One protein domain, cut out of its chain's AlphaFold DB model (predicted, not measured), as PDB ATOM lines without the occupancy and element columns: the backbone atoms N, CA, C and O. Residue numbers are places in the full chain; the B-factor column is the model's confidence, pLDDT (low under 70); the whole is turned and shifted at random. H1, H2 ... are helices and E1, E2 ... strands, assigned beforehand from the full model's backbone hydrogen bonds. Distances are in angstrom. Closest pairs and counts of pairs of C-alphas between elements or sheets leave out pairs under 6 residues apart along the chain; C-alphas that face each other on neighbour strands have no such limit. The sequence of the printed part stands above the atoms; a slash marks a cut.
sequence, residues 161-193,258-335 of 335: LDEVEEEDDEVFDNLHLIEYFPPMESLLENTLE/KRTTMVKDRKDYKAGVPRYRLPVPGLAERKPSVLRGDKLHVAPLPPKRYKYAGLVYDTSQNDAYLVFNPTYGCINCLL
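This is residues 161 to 193 and 258 to 335 of the 335 residues of the protein "RNA helicase" of Bugula neritina (UniProt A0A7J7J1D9). With little regular structure, this is a small, strongly twisted sheet that folds over at the bend in E4, with E1 and E3 beside the first part of E4, E5 beside its last part, E2 on the other side of E5 from E4, and H1 grazing the sheet. Residues 161 to 167 and 187 to 193 stick out. The printed part has 111 residues, 35 in named elements, in the order H1 E1 E2 E3 E4 E5; the class and the branched sheet are mixed. It is compact, radius of gyration of the C-alphas 14.8 A, spanning 40 by 35 by 34 A.

H1, residues 166 to 173, only grazes the sheet with residues 172 to 173; 3 of its 4 O i to N i+4 pairs are within hydrogen-bond range. E1, residues 176 to 178, is parallel to E4, residues 306 to 315, at 40 degrees, with N 178 and O 307 2.9 A apart. E2, residues 275 to 279, is antiparallel to E5, residues 319 to 323, with N 276 and O 322 2.8 A apart. E3, residues 295 to 298, makes a hairpin with E4, N 296 and O 310 2.9 A apart. E4 and E5 make another, N 311 and O 323 2.9 A apart. E3 E4 E5 are a meander, each strand the antiparallel neighbour of the one before; E2 E3 E4 E5 are a Greek key, E2 neighbouring E5.

H1 begins at C-alpha 166 (31.893, 74.085, 62.587). E4 is 24.8 A long from first to last C-alpha and bends by 55 degrees at residue 312. E5 ends at C-alpha 323 (49.599, 82.742, 42.323).

Residues 194 to 257 are not printed; C-alphas 193 and 258 are 32.1 A apart. The link E2 to E3 is long. The model's confidence is low, with pLDDT under 70, in 46 of the 111 printed residues, among them residues 161 to 171, 179 to 191 and 326 to 335.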
ATOM      1  N   LEU A 161      36.200  60.554  58.071       51.34
ATOM      2  CA  LEU A 161      36.609  61.944  58.149       51.34
ATOM      3  C   LEU A 161      36.407  62.408  59.583       51.34
ATOM      4  O   LEU A 161      35.323  62.227  60.140       51.34
ATOM      5  N   ASP A 162      37.451  63.002  60.159       47.69
ATOM      6  CA  ASP A 162      37.352  63.665  61.454       47.69
ATOM      7  C   ASP A 162      36.225  64.710  61.400       47.69
ATOM      8  O   ASP A 162      36.097  65.457  60.423       47.69
ATOM      9  N   GLU A 163      35.394  64.757  62.443       51.22
ATOM     10  CA  GLU A 163      34.359  65.782  62.582       51.22
ATOM     11  C   GLU A 163      35.024  67.168  62.548       51.22
ATOM     12  O   GLU A 163      35.814  67.527  63.423       51.22
ATOM     13  N   VAL A 164      34.742  67.948  61.503       54.25
ATOM     14  CA  VAL A 164      35.262  69.312  61.377       54.25
ATOM     15  C   VAL A 164      34.531  70.206  62.378       54.25
ATOM     16  O   VAL A 164      33.306  70.283  62.368       54.25
ATOM     17  N   GLU A 165      35.282  70.912  63.225       57.06
ATOM     18  CA  GLU A 165      34.742  71.933  64.131       57.06
ATOM     19  C   GLU A 165      34.067  73.065  63.323       57.06
ATOM     20  O   GLU A 165      34.760  73.868  62.691       57.06
ATOM     21  N   GLU A 166      32.724  73.127  63.350       58.22
ATOM     22  CA  GLU A 166      31.893  74.085  62.587       58.22
ATOM     23  C   GLU A 166      32.204  75.567  62.925       58.22
ATOM     24  O   GLU A 166      31.982  76.454  62.099       58.22
ATOM     25  N   GLU A 167      32.754  75.855  64.113       55.94
ATOM     26  CA  GLU A 167      33.005  77.224  64.602       55.94
ATOM     27  C   GLU A 167      34.087  77.982  63.806       55.94
ATOM     28  O   GLU A 167      33.965  79.191  63.586       55.94
ATOM     29  N   ASP A 168      35.130  77.293  63.331       60.94
ATOM     30  CA  ASP A 168      36.213  77.923  62.557       60.94
ATOM     31  C   ASP A 168      35.749  78.347  61.149       60.94
ATOM     32  O   ASP A 168      36.213  79.358  60.605       60.94
ATOM     33  N   ASP A 169      34.809  77.598  60.565       64.75
ATOM     34  CA  ASP A 169      34.312  77.816  59.205       64.75
ATOM     35  C   ASP A 169      33.408  79.053  59.121       64.75
ATOM     36  O   ASP A 169      33.536  79.849  58.187       64.75
ATOM     37  N   GLU A 170      32.537  79.277  60.113       67.00
ATOM     38  CA  GLU A 170      31.688  80.478  60.152       67.00
ATOM     39  C   GLU A 170      32.524  81.761  60.236       67.00
ATOM     40  O   GLU A 170      32.230  82.759  59.571       67.00
ATOM     41  N   VAL A 171      33.602  81.755  61.023       69.38
ATOM     42  CA  VAL A 171      34.505  82.909  61.121       69.38
ATOM     43  C   VAL A 171      35.205  83.158  59.785       69.38
ATOM     44  O   VAL A 171      35.280  84.307  59.338       69.38
ATOM     45  N   PHE A 172      35.685  82.101  59.125       72.00
ATOM     46  CA  PHE A 172      36.352  82.184  57.826       72.00
ATOM     47  C   PHE A 172      35.422  82.680  56.706       72.00
ATOM     48  O   PHE A 172      35.817  83.503  55.865       72.00
ATOM     49  N   ASP A 173      34.171  82.221  56.689       73.38
ATOM     50  CA  ASP A 173      33.166  82.622  55.702       73.38
ATOM     51  C   ASP A 173      32.893  84.131  55.759       73.38
ATOM     52  O   ASP A 173      32.823  84.778  54.709       73.38
ATOM     53  N   ASN A 174      32.891  84.703  56.965       76.31
ATOM     54  CA  ASN A 174      32.656  86.125  57.221       76.31
ATOM     55  C   ASN A 174      33.863  87.045  56.940       76.31
ATOM     56  O   ASN A 174      33.741  88.270  57.042       76.31
ATOM     57  N   LEU A 175      35.036  86.505  56.585       77.81
ATOM     58  CA  LEU A 175      36.206  87.319  56.238       77.81
ATOM     59  C   LEU A 175      36.022  88.039  54.900       77.81
ATOM     60  O   LEU A 175      35.529  87.469  53.926       77.81
ATOM     61  N   HIS A 176      36.520  89.274  54.819       78.38
ATOM     62  CA  HIS A 176      36.521  90.030  53.572       78.38
ATOM     63  C   HIS A 176      37.424  89.339  52.536       78.38
ATOM     64  O   HIS A 176      38.635  89.201  52.751       78.38
ATOM     65  N   LEU A 177      36.834  88.922  51.410       76.56
ATOM     66  CA  LEU A 177      37.545  88.296  50.297       76.56
ATOM     67  C   LEU A 177      38.227  89.358  49.434       76.56
ATOM     68  O   LEU A 177      37.590  90.279  48.929       76.56
ATOM     69  N   ILE A 178      39.532  89.208  49.249       74.12
ATOM     70  CA  ILE A 178      40.309  89.988  48.290       74.12
ATOM     71  C   ILE A 178      40.481  89.123  47.043       74.12
ATOM     72  O   ILE A 178      41.289  88.189  47.024       74.12
ATOM     73  N   GLU A 179      39.695  89.429  46.012       67.50
ATOM     74  CA  GLU A 179      39.686  88.710  44.741       67.50
ATOM     75  C   GLU A 179      40.290  89.582  43.635       67.50
ATOM     76  O   GLU A 179      39.762  90.643  43.305       67.50
ATOM     77  N   TYR A 180      41.433  89.167  43.078       57.97
ATOM     78  CA  TYR A 180      41.997  89.784  41.875       57.97
ATOM     79  C   TYR A 180      43.011  88.855  41.203       57.97
ATOM     80  O   TYR A 180      43.928  88.358  41.863       57.97
ATOM     81  N   PHE A 181      42.887  88.667  39.889       57.34
ATOM     82  CA  PHE A 181      43.699  87.713  39.133       57.34
ATOM     83  C   PHE A 181      44.580  88.423  38.099       57.34
ATOM     84  O   PHE A 181      44.076  89.263  37.351       57.34
ATOM     85  N   PRO A 182      45.882  88.089  37.995       54.06
ATOM     86  CA  PRO A 182      46.616  88.400  36.777       54.06
ATOM     87  C   PRO A 182      45.945  87.669  35.597       54.06
ATOM     88  O   PRO A 182      45.468  86.546  35.789       54.06
ATOM     89  N   PRO A 183      45.899  88.260  34.389       55.91
ATOM     90  CA  PRO A 183      45.301  87.609  33.230       55.91
ATOM     91  C   PRO A 183      46.019  86.282  32.970       55.91
ATOM     92  O   PRO A 183      47.205  86.247  32.619       55.91
ATOM     93  N   MET A 184      45.304  85.183  33.196       57.06
ATOM     94  CA  MET A 184      45.752  83.864  32.785       57.06
ATOM     95  C   MET A 184      45.478  83.755  31.286       57.06
ATOM     96  O   MET A 184      44.372  84.037  30.840       57.06
ATOM     97  N   GLU A 185      46.477  83.351  30.506       58.00
ATOM     98  CA  GLU A 185      46.247  82.951  29.117       58.00
ATOM     99  C   GLU A 185      45.441  81.648  29.147       58.00
ATOM    100  O   GLU A 185      45.999  80.554  29.275       58.00
ATOM    101  N   SER A 186      44.114  81.764  29.130       54.94
ATOM    102  CA  SER A 186      43.256  80.637  28.814       54.94
ATOM    103  C   SER A 186      43.323  80.421  27.305       54.94
ATOM    104  O   SER A 186      43.220  81.350  26.511       54.94
ATOM    105  N   LEU A 187      43.495  79.169  26.886       53.78
ATOM    106  CA  LEU A 187      43.369  78.792  25.472       53.78
ATOM    107  C   LEU A 187      41.900  78.815  25.002       53.78
ATOM    108  O   LEU A 187      41.622  78.574  23.831       53.78
ATOM    109  N   LEU A 188      40.966  79.066  25.926       56.75
ATOM    110  CA  LEU A 188      39.524  79.069  25.727       56.75
ATOM    111  C   LEU A 188      38.958  80.381  26.269       56.75
ATOM    112  O   LEU A 188      39.086  80.676  27.458       56.75
ATOM    113  N   GLU A 189      38.351  81.172  25.392       56.47
ATOM    114  CA  GLU A 189      37.633  82.389  25.755       56.47
ATOM    115  C   GLU A 189      36.267  81.989  26.332       56.47
ATOM    116  O   GLU A 189      35.455  81.359  25.651       56.47
ATOM    117  N   ASN A 190      36.017  82.308  27.606       59.16
ATOM    118  CA  ASN A 190      34.705  82.108  28.221       59.16
ATOM    119  C   ASN A 190      33.744  83.162  27.662       59.16
ATOM    120  O   ASN A 190      33.563  84.229  28.239       59.16
ATOM    121  N   THR A 191      33.138  82.869  26.514       59.81
ATOM    122  CA  THR A 191      32.215  83.778  25.818       59.81
ATOM    123  C   THR A 191      30.877  83.961  26.539       59.81
ATOM    124  O   THR A 191      30.108  84.851  26.180       59.81
ATOM    125  N   LEU A 192      30.587  83.133  27.550       74.69
ATOM    126  CA  LEU A 192      29.331  83.170  28.287       74.69
ATOM    127  C   LEU A 192      29.559  82.912  29.779       74.69
ATOM    128  O   LEU A 192      29.801  81.783  30.204       74.69
ATOM    129  N   GLU A 193      29.455  83.971  30.579       70.81
ATOM    130  CA  GLU A 193      29.419  83.852  32.034       70.81
ATOM    131  C   GLU A 193      28.054  83.308  32.471       70.81
ATOM    132  O   GLU A 193      27.011  83.940  32.275       70.81
ATOM    133  N   LYS A 258      43.927  73.380  57.803       81.69
ATOM    134  CA  LYS A 258      44.213  74.293  58.915       81.69
ATOM    135  C   LYS A 258      45.719  74.355  59.203       81.69
ATOM    136  O   LYS A 258      46.427  73.358  59.104       81.69
ATOM    137  N   ARG A 259      46.201  75.538  59.611       79.94
ATOM    138  CA  ARG A 259      47.565  75.773  60.146       79.94
ATOM    139  C   ARG A 259      48.702  75.231  59.264       79.94
ATOM    140  O   ARG A 259      49.669  74.663  59.762       79.94
ATOM    141  N   THR A 260      48.591  75.426  57.955       82.88
ATOM    142  CA  THR A 260      49.636  75.052  56.998       82.88
ATOM    143  C   THR A 260      50.513  76.241  56.633       82.88
ATOM    144  O   THR A 260      50.068  77.391  56.643       82.88
ATOM    145  N   THR A 261      51.765  75.954  56.293       82.44
ATOM    146  CA  THR A 261      52.731  76.962  55.861       82.44
ATOM    147  C   THR A 261      52.890  76.897  54.352       82.44
ATOM    148  O   THR A 261      53.243  75.860  53.788       82.44
ATOM    149  N   MET A 262      52.674  78.031  53.695       85.38
ATOM    150  CA  MET A 262      52.948  78.193  52.272       85.38
ATOM    151  C   MET A 262      54.369  78.687  52.069       85.38
ATOM    152  O   MET A 262      54.793  79.619  52.738       85.38
ATOM    153  N   VAL A 263      55.107  78.121  51.119       85.50
ATOM    154  CA  VAL A 263      56.495  78.529  50.859       85.50
ATOM    155  C   VAL A 263      56.583  79.187  49.493       85.50
ATOM    156  O   VAL A 263      56.028  78.676  48.520       85.50
ATOM    157  N   LYS A 264      57.291  80.319  49.395       84.62
ATOM    158  CA  LYS A 264      57.587  80.923  48.092       84.62
ATOM    159  C   LYS A 264      58.385  79.925  47.256       84.62
ATOM    160  O   LYS A 264      59.442  79.451  47.671       84.62
ATOM    161  N   ASP A 265      57.872  79.616  46.078       83.25
ATOM    162  CA  ASP A 265      58.553  78.744  45.145       83.25
ATOM    163  C   ASP A 265      59.738  79.465  44.488       83.25
ATOM    164  O   ASP A 265      59.756  80.685  44.330       83.25
ATOM    165  N   ARG A 266      60.757  78.693  44.102       79.12
ATOM    166  CA  ARG A 266      61.967  79.223  43.457       79.12
ATOM    167  C   ARG A 266      61.701  79.722  42.038       79.12
ATOM    168  O   ARG A 266      62.500  80.491  41.515       79.12
ATOM    169  N   LYS A 267      60.627  79.244  41.405       78.81
ATOM    170  CA  LYS A 267      60.202  79.660  40.069       78.81
ATOM    171  C   LYS A 267      59.085  80.685  40.195       78.81
ATOM    172  O   LYS A 267      58.046  80.396  40.785       78.81
ATOM    173  N   ASP A 268      59.282  81.845  39.590       75.44
ATOM    174  CA  ASP A 268      58.201  82.807  39.393       75.44
ATOM    175  C   ASP A 268      57.267  82.328  38.266       75.44
ATOM    176  O   ASP A 268      57.670  81.565  37.385       75.44
ATOM    177  N   TYR A 269      56.006  82.764  38.295       66.56
ATOM    178  CA  TYR A 269      55.033  82.442  37.243       66.56
ATOM    179  C   TYR A 269      55.313  83.238  35.954       66.56
ATOM    180  O   TYR A 269      55.364  82.674  34.862       66.56
ATOM    181  N   LYS A 270      55.528  84.551  36.101       69.44
ATOM    182  CA  LYS A 270      55.952  85.521  35.074       69.44
ATOM    183  C   LYS A 270      56.910  86.522  35.739       69.44
ATOM    184  O   LYS A 270      56.979  86.557  36.966       69.44
ATOM    185  N   ALA A 271      57.644  87.323  34.960       64.62
ATOM    186  CA  ALA A 271      58.622  88.284  35.486       64.62
ATOM    187  C   ALA A 271      58.027  89.149  36.620       64.62
ATOM    188  O   ALA A 271      57.170  89.995  36.377       64.62
ATOM    189  N   GLY A 272      58.465  88.902  37.859       68.12
ATOM    190  CA  GLY A 272      58.036  89.646  39.049       68.12
ATOM    191  C   GLY A 272      56.770  89.142  39.758       68.12
ATOM    192  O   GLY A 272      56.385  89.749  40.754       68.12
ATOM    193  N   VAL A 273      56.135  88.050  39.310       75.94
ATOM    194  CA  VAL A 273      54.959  87.466  39.985       75.94
ATOM    195  C   VAL A 273      55.359  86.183  40.727       75.94
ATOM    196  O   VAL A 273      55.554  85.144  40.081       75.94
ATOM    197  N   PRO A 274      55.476  86.226  42.071       78.88
ATOM    198  CA  PRO A 274      55.888  85.071  42.852       78.88
ATOM    199  C   PRO A 274      54.819  83.977  42.845       78.88
ATOM    200  O   PRO A 274      53.616  84.242  42.897       78.88
ATOM    201  N   ARG A 275      55.288  82.731  42.829       84.62
ATOM    202  CA  ARG A 275      54.473  81.526  42.988       84.62
ATOM    203  C   ARG A 275      54.659  80.969  44.396       84.62
ATOM    204  O   ARG A 275      55.755  81.048  44.946       84.62
ATOM    205  N   TYR A 276      53.616  80.385  44.971       86.31
ATOM    206  CA  TYR A 276      53.644  79.815  46.318       86.31
ATOM    207  C   TYR A 276      53.248  78.354  46.285       86.31
ATOM    208  O   TYR A 276      52.240  77.990  45.692       86.31
ATOM    209  N   ARG A 277      54.048  77.520  46.934       89.38
ATOM    210  CA  ARG A 277      53.782  76.103  47.125       89.38
ATOM    211  C   ARG A 277      52.958  75.924  48.397       89.38
ATOM    212  O   ARG A 277      53.417  76.289  49.480       89.38
ATOM    213  N   LEU A 278      51.774  75.347  48.249       88.94
ATOM    214  CA  LEU A 278      50.893  74.922  49.329       88.94
ATOM    215  C   LEU A 278      50.903  73.387  49.390       88.94
ATOM    216  O   LEU A 278      50.501  72.760  48.407       88.94
ATOM    217  N   PRO A 279      51.344  72.771  50.500       85.50
ATOM    218  CA  PRO A 279      51.189  71.334  50.702       85.50
ATOM    219  C   PRO A 279      49.701  70.968  50.787       85.50
ATOM    220  O   PRO A 279      48.980  71.506  51.625       85.50
ATOM    221  N   VAL A 280      49.263  70.057  49.922       81.25
ATOM    222  CA  VAL A 280      47.900  69.510  49.856       81.25
ATOM    223  C   VAL A 280      48.027  67.982  49.816       81.25
ATOM    224  O   VAL A 280      48.205  67.412  48.735       81.25
ATOM    225  N   PRO A 281      48.032  67.297  50.975       73.50
ATOM    226  CA  PRO A 281      48.161  65.842  51.009       73.50
ATOM    227  C   PRO A 281      46.968  65.180  50.303       73.50
ATOM    228  O   PRO A 281      45.846  65.665  50.401       73.50
ATOM    229  N   GLY A 282      47.211  64.081  49.582       67.06
ATOM    230  CA  GLY A 282      46.143  63.326  48.906       67.06
ATOM    231  C   GLY A 282      45.724  63.880  47.538       67.06
ATOM    232  O   GLY A 282      44.857  63.309  46.879       67.06
ATOM    233  N   LEU A 283      46.380  64.934  47.035       72.62
ATOM    234  CA  LEU A 283      46.041  65.524  45.735       72.62
ATOM    235  C   LEU A 283      46.226  64.539  44.560       72.62
ATOM    236  O   LEU A 283      45.432  64.529  43.618       72.62
ATOM    237  N   ALA A 284      47.211  63.637  44.646       59.34
ATOM    238  CA  ALA A 284      47.432  62.541  43.695       59.34
ATOM    239  C   ALA A 284      46.235  61.581  43.580       59.34
ATOM    240  O   ALA A 284      46.041  60.952  42.540       59.34
ATOM    241  N   GLU A 285      45.425  61.491  44.633       63.88
ATOM    242  CA  GLU A 285      44.237  60.641  44.721       63.88
ATOM    243  C   GLU A 285      42.991  61.331  44.133       63.88
ATOM    244  O   GLU A 285      41.911  60.743  44.090       63.88
ATOM    245  N   ARG A 286      43.153  62.565  43.620       60.25
ATOM    246  CA  ARG A 286      42.103  63.450  43.083       60.25
ATOM    247  C   ARG A 286      41.057  63.872  44.120       60.25
ATOM    248  O   ARG A 286      39.917  64.172  43.755       60.25
ATOM    249  N   LYS A 287      41.430  63.913  45.400       65.94
ATOM    250  CA  LYS A 287      40.556  64.333  46.502       65.94
ATOM    251  C   LYS A 287      41.316  65.271  47.459       65.94
ATOM    252  O   LYS A 287      42.222  64.801  48.138       65.94
ATOM    253  N   PRO A 288      40.984  66.576  47.503       66.31
ATOM    254  CA  PRO A 288      40.034  67.255  46.621       66.31
ATOM    255  C   PRO A 288      40.553  67.287  45.174       66.31
ATOM    256  O   PRO A 288      41.758  67.294  44.925       66.31
ATOM    257  N   SER A 289      39.648  67.294  44.193       76.69
ATOM    258  CA  SER A 289      40.024  67.511  42.792       76.69
ATOM    259  C   SER A 289      40.349  68.989  42.594       76.69
ATOM    260  O   SER A 289      39.445  69.789  42.401       76.69
ATOM    261  N   VAL A 290      41.633  69.342  42.678       81.62
ATOM    262  CA  VAL A 290      42.131  70.695  42.391       81.62
ATOM    263  C   VAL A 290      42.788  70.690  41.017       81.62
ATOM    264  O   VAL A 290      43.679  69.884  40.748       81.62
ATOM    265  N   LEU A 291      42.349  71.590  40.147       81.88
ATOM    266  CA  LEU A 291      42.830  71.751  38.784       81.88
ATOM    267  C   LEU A 291      43.439  73.137  38.576       81.88
ATOM    268  O   LEU A 291      43.179  74.100  39.296       81.88
ATOM    269  N   ARG A 292      44.263  73.251  37.532       82.88
ATOM    270  CA  ARG A 292      44.738  74.550  37.057       82.88
ATOM    271  C   ARG A 292      43.539  75.435  36.696       82.88
ATOM    272  O   ARG A 292      42.716  75.045  35.876       82.88
ATOM    273  N   GLY A 293      43.520  76.648  37.241       78.94
ATOM    274  CA  GLY A 293      42.438  77.620  37.087       78.94
ATOM    275  C   GLY A 293      41.503  77.697  38.294       78.94
ATOM    276  O   GLY A 293      40.805  78.702  38.432       78.94
ATOM    277  N   ASP A 294      41.533  76.707  39.186       85.62
ATOM    278  CA  ASP A 294      40.722  76.730  40.400       85.62
ATOM    279  C   ASP A 294      41.183  77.828  41.361       85.62
ATOM    280  O   ASP A 294      42.324  78.304  41.323       85.62
ATOM    281  N   LYS A 295      40.279  78.231  42.254       85.19
ATOM    282  CA  LYS A 295      40.529  79.253  43.269       85.19
ATOM    283  C   LYS A 295      40.561  78.595  44.639       85.19
ATOM    284  O   LYS A 295      39.590  77.961  45.040       85.19
ATOM    285  N   LEU A 296      41.656  78.787  45.368       87.12
ATOM    286  CA  LEU A 296      41.755  78.414  46.776       87.12
ATOM    287  C   LEU A 296      41.676  79.671  47.639       87.12
ATOM    288  O   LEU A 296      42.388  80.648  47.397       87.12
ATOM    289  N   HIS A 297      40.819  79.651  48.657       87.19
ATOM    290  CA  HIS A 297      40.739  80.732  49.631       87.19
ATOM    291  C   HIS A 297      41.726  80.479  50.767       87.19
ATOM    292  O   HIS A 297      41.700  79.428  51.399       87.19
ATOM    293  N   VAL A 298      42.588  81.458  51.033       85.50
ATOM    294  CA  VAL A 298      43.614  81.376  52.077       85.50
ATOM    295  C   VAL A 298      43.426  82.525  53.055       85.50
ATOM    296  O   VAL A 298      43.401  83.686  52.644       85.50
ATOM    297  N   ALA A 299      43.336  82.218  54.347       83.38
ATOM    298  CA  ALA A 299      43.360  83.218  55.409       83.38
ATOM    299  C   ALA A 299      44.641  83.069  56.248       83.38
ATOM    300  O   ALA A 299      45.009  81.949  56.608       83.38
ATOM    301  N   PRO A 300      45.324  84.179  56.579       79.94
ATOM    302  CA  PRO A 300      46.343  84.176  57.616       79.94
ATOM    303  C   PRO A 300      45.728  83.813  58.968       79.94
ATOM    304  O   PRO A 300      44.550  84.074  59.221       79.94
ATOM    305  N   LEU A 301      46.556  83.283  59.868       78.00
ATOM    306  CA  LEU A 301      46.154  83.095  61.258       78.00
ATOM    307  C   LEU A 301      45.750  84.444  61.902       78.00
ATOM    308  O   LEU A 301      46.236  85.506  61.482       78.00
ATOM    309  N   PRO A 302      44.876  84.422  62.929       72.12
ATOM    310  CA  PRO A 302      44.506  85.617  63.686       72.12
ATOM    311  C   PRO A 302      45.741  86.432  64.126       72.12
ATOM    312  O   PRO A 302      46.785  85.844  64.411       72.12
ATOM    313  N   PRO A 303      45.662  87.779  64.199       66.50
ATOM    314  CA  PRO A 303      44.451  88.608  64.253       66.50
ATOM    315  C   PRO A 303      43.982  89.162  62.896       66.50
ATOM    316  O   PRO A 303      43.093  90.015  62.854       66.50
ATOM    317  N   LYS A 304      44.597  88.748  61.785       69.19
ATOM    318  CA  LYS A 304      44.269  89.282  60.457       69.19
ATOM    319  C   LYS A 304      42.875  88.814  60.024       69.19
ATOM    320  O   LYS A 304      42.522  87.659  60.214       69.19
ATOM    321  N   ARG A 305      42.081  89.725  59.449       73.75
ATOM    322  CA  ARG A 305      40.660  89.504  59.110       73.75
ATOM    323  C   ARG A 305      40.367  89.577  57.607       73.75
ATOM    324  O   ARG A 305      39.344  90.117  57.194       73.75
ATOM    325  N   TYR A 306      41.267  89.046  56.788       80.00
ATOM    326  CA  TYR A 306      41.094  88.999  55.336       80.00
ATOM    327  C   TYR A 306      41.360  87.588  54.837       80.00
ATOM    328  O   TYR A 306      42.230  86.906  55.378       80.00
ATOM    329  N   LYS A 307      40.658  87.183  53.781       84.00
ATOM    330  CA  LYS A 307      41.002  85.991  53.004       84.00
ATOM    331  C   LYS A 307      41.363  86.393  51.581       84.00
ATOM    332  O   LYS A 307      40.792  87.326  51.019       84.00
ATOM    333  N   TYR A 308      42.329  85.695  51.012       81.81
ATOM    334  CA  TYR A 308      42.860  85.944  49.681       81.81
ATOM    335  C   TYR A 308      42.441  84.812  48.751       81.81
ATOM    336  O   TYR A 308      42.551  83.642  49.120       81.81
ATOM    337  N   ALA A 309      42.004  85.149  47.539       83.50
ATOM    338  CA  ALA A 309      41.842  84.163  46.478       83.50
ATOM    339  C   ALA A 309      43.203  83.889  45.818       83.50
ATOM    340  O   ALA A 309      43.759  84.750  45.133       83.50
ATOM    341  N   GLY A 310      43.747  82.695  46.037       84.00
ATOM    342  CA  GLY A 310      44.910  82.179  45.325       84.00
ATOM    343  C   GLY A 310      44.474  81.397  44.096       84.00
ATOM    344  O   GLY A 310      43.659  80.483  44.199       84.00
ATOM    345  N   LEU A 311      45.022  81.739  42.934       84.44
ATOM    346  CA  LEU A 311      44.735  81.030  41.690       84.44
ATOM    347  C   LEU A 311      45.673  79.836  41.542       84.44
ATOM    348  O   LEU A 311      46.895  80.000  41.591       84.44
ATOM    349  N   VAL A 312      45.112  78.651  41.323       85.69
ATOM    350  CA  VAL A 312      45.882  77.435  41.072       85.69
ATOM    351  C   VAL A 312      46.483  77.517  39.682       85.69
ATOM    352  O   VAL A 312      45.794  77.507  38.662       85.69
ATOM    353  N   TYR A 313      47.805  77.591  39.639       83.75
ATOM    354  CA  TYR A 313      48.551  77.595  38.395       83.75
ATOM    355  C   TYR A 313      48.957  76.184  37.966       83.75
ATOM    356  O   TYR A 313      48.926  75.863  36.781       83.75
ATOM    357  N   ASP A 314      49.364  75.361  38.926       85.19
ATOM    358  CA  ASP A 314      49.915  74.033  38.677       85.19
ATOM    359  C   ASP A 314      49.710  73.141  39.906       85.19
ATOM    360  O   ASP A 314      49.533  73.642  41.021       85.19
ATOM    361  N   THR A 315      49.768  71.828  39.716       85.88
ATOM    362  CA  THR A 315      49.555  70.827  40.770       85.88
ATOM    363  C   THR A 315      50.563  69.689  40.640       85.88
ATOM    364  O   THR A 315      50.814  69.198  39.541       85.88
ATOM    365  N   SER A 316      51.128  69.241  41.760       83.62
ATOM    366  CA  SER A 316      51.935  68.017  41.862       83.62
ATOM    367  C   SER A 316      51.136  66.898  42.548       83.62
ATOM    368  O   SER A 316      49.942  67.037  42.795       83.62
ATOM    369  N   GLN A 317      51.788  65.783  42.893       77.88
ATOM    370  CA  GLN A 317      51.162  64.717  43.681       77.88
ATOM    371  C   GLN A 317      50.648  65.178  45.055       77.88
ATOM    372  O   GLN A 317      49.663  64.629  45.527       77.88
ATOM    373  N   ASN A 318      51.300  66.147  45.701       82.25
ATOM    374  CA  ASN A 318      50.969  66.567  47.073       82.25
ATOM    375  C   ASN A 318      51.034  68.087  47.268       82.25
ATOM    376  O   ASN A 318      51.087  68.563  48.399       82.25
ATOM    377  N   ASP A 319      51.105  68.865  46.189       87.19
ATOM    378  CA  ASP A 319      51.259  70.313  46.280       87.19
ATOM    379  C   ASP A 319      50.409  71.030  45.246       87.19
ATOM    380  O   ASP A 319      50.397  70.659  44.070       87.19
ATOM    381  N   ALA A 320      49.789  72.125  45.670       88.31
ATOM    382  CA  ALA A 320      49.212  73.116  44.781       88.31
ATOM    383  C   ALA A 320      50.157  74.319  44.676       88.31
ATOM    384  O   ALA A 320      50.702  74.798  45.675       88.31
ATOM    385  N   TYR A 321      50.347  74.823  43.462       88.75
ATOM    386  CA  TYR A 321      51.115  76.034  43.214       88.75
ATOM    387  C   TYR A 321      50.165  77.192  42.945       88.75
ATOM    388  O   TYR A 321      49.477  77.226  41.923       88.75
ATOM    389  N   LEU A 322      50.154  78.148  43.866       87.12
ATOM    390  CA  LEU A 322      49.258  79.290  43.877       87.12
ATOM    391  C   LEU A 322      49.957  80.557  43.404       87.12
ATOM    392  O   LEU A 322      51.130  80.798  43.702       87.12
ATOM    393  N   VAL A 323      49.205  81.388  42.698       83.75
ATOM    394  CA  VAL A 323      49.599  82.742  42.323       83.75
ATOM    395  C   VAL A 323      48.592  83.716  42.919       83.75
ATOM    396  O   VAL A 323      47.383  83.496  42.857       83.75
ATOM    397  N   PHE A 324      49.108  84.799  43.489       78.44
ATOM    398  CA  PHE A 324      48.319  85.874  44.081       78.44
ATOM    399  C   PHE A 324      48.644  87.200  43.397       78.44
ATOM    400  O   PHE A 324      49.633  87.327  42.671       78.44
ATOM    401  N   ASN A 325      47.812  88.203  43.651       70.19
ATOM    402  CA  ASN A 325      47.978  89.532  43.086       70.19
ATOM    403  C   ASN A 325      49.279  90.227  43.577       70.19
ATOM    404  O   ASN A 325      49.464  90.356  44.787       70.19
ATOM    405  N   PRO A 326      50.142  90.743  42.675       60.94
ATOM    406  CA  PRO A 326      51.326  91.529  43.038       60.94
ATOM    407  C   PRO A 326      51.037  92.952  43.564       60.94
ATOM    408  O   PRO A 326      51.896  93.523  44.232       60.94
ATOM    409  N   THR A 327      49.866  93.546  43.287       56.88
ATOM    410  CA  THR A 327      49.506  94.921  43.704       56.88
ATOM    411  C   THR A 327      49.287  95.040  45.213       56.88
ATOM    412  O   THR A 327      49.549  96.090  45.797       56.88
ATOM    413  N   TYR A 328      48.881  93.954  45.872       53.06
ATOM    414  CA  TYR A 328      48.915  93.856  47.327       53.06
ATOM    415  C   TYR A 328      50.298  93.354  47.731       53.06
ATOM    416  O   TYR A 328      50.519  92.171  47.991       53.06
ATOM    417  N   GLY A 329      51.250  94.288  47.696       44.19
ATOM    418  CA  GLY A 329      52.617  94.073  48.137       44.19
ATOM    419  C   GLY A 329      52.659  93.394  49.507       44.19
ATOM    420  O   GLY A 329      51.944  93.773  50.432       44.19
ATOM    421  N   CYS A 330      53.541  92.401  49.603       42.25
ATOM    422  CA  CYS A 330      53.880  91.608  50.782       42.25
ATOM    423  C   CYS A 330      52.920  90.466  51.153       42.25
ATOM    424  O   CYS A 330      52.261  90.472  52.185       42.25
ATOM    425  N   ILE A 331      53.093  89.338  50.461       48.31
ATOM    426  CA  ILE A 331      52.920  88.006  51.073       48.31
ATOM    427  C   ILE A 331      53.917  87.749  52.227       48.31
ATOM    428  O   ILE A 331      53.731  86.818  53.000       48.31
ATOM    429  N   ASN A 332      54.875  88.650  52.484       49.16
ATOM    430  CA  ASN A 332      55.579  88.722  53.779       49.16
ATOM    431  C   ASN A 332      54.637  89.013  54.973       49.16
ATOM    432  O   ASN A 332      55.098  89.168  56.093       49.16
ATOM    433  N   CYS A 333      53.333  89.178  54.735       43.72
ATOM    434  CA  CYS A 333      52.301  89.220  55.763       43.72
ATOM    435  C   CYS A 333      51.552  87.880  55.939       43.72
ATOM    436  O   CYS A 333      50.744  87.776  56.859       43.72
ATOM    437  N   LEU A 334      51.733  86.893  55.064       45.91
ATOM    438  CA  LEU A 334      51.113  85.560  55.172       45.91
ATOM    439  C   LEU A 334      52.103  84.498  55.682       45.91
ATOM    440  O   LEU A 334      51.668  83.499  56.249       45.91
ATOM    441  N   LEU A 335      53.401  84.743  55.485       42.72
ATOM    442  CA  LEU A 335      54.529  84.125  56.189       42.72
ATOM    443  C   LEU A 335      54.853  84.934  57.446       42.72
ATOM    444  O   LEU A 335      55.274  84.307  58.441       42.72
TER     445      LEU A 335